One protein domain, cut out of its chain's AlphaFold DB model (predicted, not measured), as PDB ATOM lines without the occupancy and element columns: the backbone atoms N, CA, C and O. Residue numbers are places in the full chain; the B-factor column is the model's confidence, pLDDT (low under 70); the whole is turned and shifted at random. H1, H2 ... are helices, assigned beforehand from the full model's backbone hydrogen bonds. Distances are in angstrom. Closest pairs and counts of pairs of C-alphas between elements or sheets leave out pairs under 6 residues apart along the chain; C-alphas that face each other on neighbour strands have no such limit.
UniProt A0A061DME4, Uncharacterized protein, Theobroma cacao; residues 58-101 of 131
ATOM      1  N   GLY A  58      77.396  94.286  80.254       81.25
ATOM      2  CA  GLY A  58      76.472  94.987  81.148       81.25
ATOM      3  C   GLY A  58      77.201  95.597  82.342       81.25
ATOM      4  O   GLY A  58      77.056  96.792  82.625       81.25
ATOM      5  N   ARG A  59      78.067  94.810  82.986       84.38
ATOM      6  CA  ARG A  59      78.907  95.287  84.090       84.38
ATOM      7  C   ARG A  59      79.905  96.350  83.643       84.38
ATOM      8  O   ARG A  59      80.166  97.297  84.384       84.38
ATOM      9  N   LEU A  60      80.447  96.221  82.433       80.00
ATOM     10  CA  LEU A  60      81.357  97.215  81.876       80.00
ATOM     11  C   LEU A  60      80.650  98.560  81.643       80.00
ATOM     12  O   LEU A  60      81.163  99.595  82.065       80.00
ATOM     13  N   ILE A  61      79.446  98.546  81.062       78.38
ATOM     14  CA  ILE A  61      78.616  99.748  80.885       78.38
ATOM     15  C   ILE A  61      78.310 100.384  82.242       78.38
ATOM     16  O   ILE A  61      78.574 101.572  82.420       78.38
ATOM     17  N   TYR A  62      77.835  99.595  83.211       83.00
ATOM     18  CA  TYR A  62      77.540 100.081  84.561       83.00
ATOM     19  C   TYR A  62      78.746 100.794  85.184       83.00
ATOM     20  O   TYR A  62      78.632 101.941  85.617       83.00
ATOM     21  N   ASN A  63      79.918 100.153  85.160       81.44
ATOM     22  CA  ASN A  63      81.136 100.728  85.722       81.44
ATOM     23  C   ASN A  63      81.532 102.029  85.019       81.44
ATOM     24  O   ASN A  63      81.928 102.978  85.686       81.44
ATOM     25  N   THR A  64      81.418 102.097  83.690       77.44
ATOM     26  CA  THR A  64      81.804 103.298  82.931       77.44
ATOM     27  C   THR A  64      80.872 104.478  83.194       77.44
ATOM     28  O   THR A  64      81.350 105.598  83.369       77.44
ATOM     29  N   ILE A  65      79.562 104.237  83.315       77.12
ATOM     30  CA  ILE A  65      78.595 105.265  83.720       77.12
ATOM     31  C   ILE A  65      78.896 105.718  85.152       77.12
ATOM     32  O   ILE A  65      79.048 106.915  85.392       77.12
ATOM     33  N   PHE A  66      79.073 104.777  86.081       82.25
ATOM     34  CA  PHE A  66      79.385 105.077  87.479       82.25
ATOM     35  C   PHE A  66      80.708 105.847  87.642       82.25
ATOM     36  O   PHE A  66      80.817 106.764  88.454       82.25
ATOM     37  N   LEU A  67      81.736 105.518  86.861       75.25
ATOM     38  CA  LEU A  67      82.989 106.275  86.841       75.25
ATOM     39  C   LEU A  67      82.765 107.677  86.274       75.25
ATOM     40  O   LEU A  67      83.233 108.647  86.861       75.25
ATOM     41  N   SER A  68      81.991 107.819  85.197       71.50
ATOM     42  CA  SER A  68      81.725 109.128  84.586       71.50
ATOM     43  C   SER A  68      80.963 110.093  85.504       71.50
ATOM     44  O   SER A  68      81.202 111.300  85.443       71.50
ATOM     45  N   THR A  69      80.117 109.585  86.409       74.88
ATOM     46  CA  THR A  69      79.442 110.416  87.422       74.88
ATOM     47  C   THR A  69      80.396 110.910  88.508       74.88
ATOM     48  O   THR A  69      80.175 111.979  89.066       74.88
ATOM     49  N   ASN A  70      81.459 110.159  88.804       73.75
ATOM     50  CA  ASN A  70      82.437 110.505  89.842       73.75
ATOM     51  C   ASN A  70      83.651 111.275  89.288       73.75
ATOM     52  O   ASN A  70      84.266 112.071  89.995       73.75
ATOM     53  N   THR A  71      84.001 111.063  88.018       67.69
ATOM     54  CA  THR A  71      85.154 111.672  87.347       67.69
ATOM     55  C   THR A  71      84.774 112.136  85.935       67.69
ATOM     56  O   THR A  71      84.908 111.372  84.980       67.69
ATOM     57  N   PRO A  72      84.377 113.407  85.743       61.28
ATOM     58  CA  PRO A  72      83.878 113.915  84.456       61.28
ATOM     59  C   PRO A  72      84.947 114.046  83.352       61.28
ATOM     60  O   PRO A  72      84.681 114.605  82.291       61.28
ATOM     61  N   ARG A  73      86.183 113.593  83.595       57.62
ATOM     62  CA  ARG A  73      87.319 113.773  82.674       57.62
ATOM     63  C   ARG A  73      87.462 112.647  81.655       57.62
ATOM     64  O   ARG A  73      88.064 112.874  80.606       57.62
ATOM     65  N   GLU A  74      86.923 111.465  81.938       60.66
ATOM     66  CA  GLU A  74      86.989 110.324  81.029       60.66
ATOM     67  C   GLU A  74      85.650 110.172  80.305       60.66
ATOM     68  O   GLU A  74      84.590 110.108  80.922       60.66
ATOM     69  N   GLY A  75      85.687 110.202  78.970       64.88
ATOM     70  CA  GLY A  75      84.485 110.055  78.151       64.88
ATOM     71  C   GLY A  75      83.807 108.706  78.388       64.88
ATOM     72  O   GLY A  75      84.470 107.708  78.664       64.88
ATOM     73  N   ILE A  76      82.480 108.672  78.255       72.44
ATOM     74  CA  ILE A  76      81.698 107.455  78.479       72.44
ATOM     75  C   ILE A  76      81.981 106.445  77.362       72.44
ATOM     76  O   ILE A  76      82.034 106.797  76.178       72.44
ATOM     77  N   TRP A  77      82.168 105.184  77.740       75.06
ATOM     78  CA  TRP A  77      82.368 104.099  76.789       75.06
ATOM     79  C   TRP A  77      81.021 103.740  76.145       75.06
ATOM     80  O   TRP A  77      79.964 103.942  76.733       75.06
ATOM     81  N   PHE A  78      81.045 103.193  74.933       75.38
ATOM     82  CA  PHE A  78      79.851 102.760  74.194       75.38
ATOM     83  C   PHE A  78      78.798 103.851  73.908       75.38
ATOM     84  O   PHE A  78      77.602 103.575  74.022       75.38
ATOM     85  N   PRO A  79      79.156 105.074  73.480       72.44
ATOM     86  CA  PRO A  79      78.168 106.131  73.263       72.44
ATOM     87  C   PRO A  79      77.113 105.751  72.223       72.44
ATOM     88  O   PRO A  79      75.968 106.151  72.364       72.44
ATOM     89  N   SER A  80      77.445 104.935  71.219       74.00
ATOM     90  CA  SER A  80      76.466 104.422  70.254       74.00
ATOM     91  C   SER A  80      75.406 103.529  70.908       74.00
ATOM     92  O   SER A  80      74.224 103.681  70.613       74.00
ATOM     93  N   LEU A  81      75.803 102.643  71.825       76.50
ATOM     94  CA  LEU A  81      74.872 101.808  72.585       76.50
ATOM     95  C   LEU A  81      74.066 102.638  73.587       76.50
ATOM     96  O   LEU A  81      72.858 102.463  73.683       76.50
ATOM     97  N   ILE A  82      74.710 103.565  74.296       77.19
ATOM     98  CA  ILE A  82      74.043 104.446  75.262       77.19
ATOM     99  C   ILE A  82      72.998 105.314  74.564       77.19
ATOM    100  O   ILE A  82      71.864 105.378  75.025       77.19
ATOM    101  N   ILE A  83      73.339 105.930  73.428       77.81
ATOM    102  CA  ILE A  83      72.390 106.715  72.628       77.81
ATOM    103  C   ILE A  83      71.202 105.846  72.212       77.81
ATOM    104  O   ILE A  83      70.063 106.297  72.307       77.81
ATOM    105  N   GLU A  84      71.442 104.610  71.779       79.50
ATOM    106  CA  GLU A  84      70.369 103.704  71.371       79.50
ATOM    107  C   GLU A  84      69.464 103.305  72.547       79.50
ATOM    108  O   GLU A  84      68.241 103.313  72.419       79.50
ATOM    109  N   LEU A  85      70.037 103.038  73.723       81.62
ATOM    110  CA  LEU A  85      69.272 102.783  74.948       81.62
ATOM    111  C   LEU A  85      68.448 104.011  75.365       81.62
ATOM    112  O   LEU A  85      67.260 103.878  75.662       81.62
ATOM    113  N   CYS A  86      69.036 105.208  75.312       81.38
ATOM    114  CA  CYS A  86      68.342 106.466  75.587       81.38
ATOM    115  C   CYS A  86      67.185 106.708  74.607       81.38
ATOM    116  O   CYS A  86      66.105 107.137  75.016       81.38
ATOM    117  N   LYS A  87      67.370 106.394  73.319       82.62
ATOM    118  CA  LYS A  87      66.298 106.468  72.316       82.62
ATOM    119  C   LYS A  87      65.153 105.509  72.635       82.62
ATOM    120  O   LYS A  87      63.999 105.916  72.557       82.62
ATOM    121  N   ARG A  88      65.454 104.269  73.037       85.56
ATOM    122  CA  ARG A  88      64.433 103.262  73.386       85.56
ATOM    123  C   ARG A  88      63.549 103.688  74.553       85.56
ATOM    124  O   ARG A  88      62.354 103.423  74.526       85.56
ATOM    125  N   VAL A  89      64.113 104.372  75.548       89.31
ATOM    126  CA  VAL A  89      63.346 104.902  76.690       89.31
ATOM    127  C   VAL A  89      62.842 106.336  76.464       89.31
ATOM    128  O   VAL A  89      62.362 106.973  77.395       89.31
ATOM    129  N   SER A  90      62.919 106.845  75.228       85.56
ATOM    130  CA  SER A  90      62.446 108.180  74.835       85.56
ATOM    131  C   SER A  90      63.038 109.334  75.658       85.56
ATOM    132  O   SER A  90      62.337 110.304  75.967       85.56
ATOM    133  N   VAL A  91      64.331 109.262  76.007       84.62
ATOM    134  CA  VAL A  91      65.033 110.375  76.673       84.62
ATOM    135  C   VAL A  91      64.914 111.633  75.814       84.62
ATOM    136  O   VAL A  91      65.241 111.621  74.624       84.62
ATOM    137  N   LYS A  92      64.442 112.730  76.418       83.06
ATOM    138  CA  LYS A  92      64.363 114.029  75.745       83.06
ATOM    139  C   LYS A  92      65.735 114.692  75.736       83.06
ATOM    140  O   LYS A  92      66.314 114.923  76.791       83.06
ATOM    141  N   TRP A  93      66.209 115.023  74.542       81.06
ATOM    142  CA  TRP A  93      67.459 115.748  74.336       81.06
ATOM    143  C   TRP A  93      67.216 117.253  74.430       81.06
ATOM    144  O   TRP A  93      66.204 117.766  73.941       81.06
ATOM    145  N   GLY A  94      68.142 117.971  75.055       79.56
ATOM    146  CA  GLY A  94      68.109 119.428  75.095       79.56
ATOM    147  C   GLY A  94      68.446 120.022  73.726       79.56
ATOM    148  O   GLY A  94      69.315 119.526  73.016       79.56
ATOM    149  N   SER A  95      67.838 121.155  73.369       76.69
ATOM    150  CA  SER A  95      68.100 121.866  72.102       76.69
ATOM    151  C   SER A  95      69.551 122.342  71.914       76.69
ATOM    152  O   SER A  95      69.927 122.756  70.822       76.69
ATOM    153  N   ARG A  96      70.377 122.281  72.966       81.62
ATOM    154  CA  ARG A  96      71.803 122.650  72.967       81.62
ATOM    155  C   ARG A  96      72.752 121.446  72.893       81.62
ATOM    156  O   ARG A  96      73.967 121.637  72.887       81.62
ATOM    157  N   GLU A  97      72.235 120.220  72.874       76.44
ATOM    158  CA  GLU A  97      73.047 119.002  72.896       76.44
ATOM    159  C   GLU A  97      73.444 118.565  71.480       76.44
ATOM    160  O   GLU A  97      72.634 118.560  70.553       76.44
ATOM    161  N   LYS A  98      74.710 118.173  71.301       69.94
ATOM    162  CA  LYS A  98      75.221 117.670  70.020       69.94
ATOM    163  C   LYS A  98      75.204 116.145  70.015       69.94
ATOM    164  O   LYS A  98      75.994 115.520  70.721       69.94
ATOM    165  N   LEU A  99      74.372 115.547  69.163       67.88
ATOM    166  CA  LEU A  99      74.442 114.112  68.892       67.88
ATOM    167  C   LEU A  99      75.758 113.766  68.186       67.88
ATOM    168  O   LEU A  99      76.105 114.335  67.149       67.88
ATOM    169  N   LEU A 100      76.486 112.812  68.762       65.19
ATOM    170  CA  LEU A 100      77.657 112.207  68.143       65.19
ATOM    171  C   LEU A 100      77.224 110.926  67.440       65.19
ATOM    172  O   LEU A 100      76.691 110.014  68.068       65.19
ATOM    173  N   TYR A 101      77.476 110.852  66.139       63.41
ATOM    174  CA  TYR A 101      77.255 109.632  65.376       63.41
ATOM    175  C   TYR A 101      78.528 108.782  65.397       63.41
ATOM    176  O   TYR A 101      79.628 109.332  65.255       63.41
TER     177      TYR A 101
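Overview. This is residues 58 to 101 of the 131 residues of an uncharacterized protein of Theobroma cacao (UniProt A0A061DME4). The longest helix, H1, makes one side of a loosely built model, and a second helix, H2, stands away from it across an open gap. After H2, residues 89 to 101 form a long loop that runs away from the helix and then folds back. The printed part has 44 residues, with two named helices in the order H1, H2 and no named strand; its class is all helix. It is only just loose, close to compact, with a radius of gyration of the C-alphas of 11.2 A and spans of 26 by 22 by 17 A.

Arrangement. H1, residues 58 to 70, and H2, residues 79 to 88, are apart, with no C-alpha of the one within 8 A of the other. A short link of 8 residues joins them. Residues 84 to 90, of which 84 to 88 belong to H2, stand free, as do residues 92 to 98. In H1 and H2 every O i to N i+4 pair is within hydrogen-bond range.

Along the chain. H1 begins at C-alpha 58 (76.472, 94.987, 81.148) and is 18.8 A long. H2, 14.0 A long, ends at C-alpha 88 (64.433, 103.262, 73.386).

Size, cuts and confidence. The C-alphas of Arg 59 and Ser 95, the two farthest apart, are 31.1 A apart. The printed part has no cut. Confidence is low, with pLDDT under 70, at residues 71 to 75 and 98 to 101.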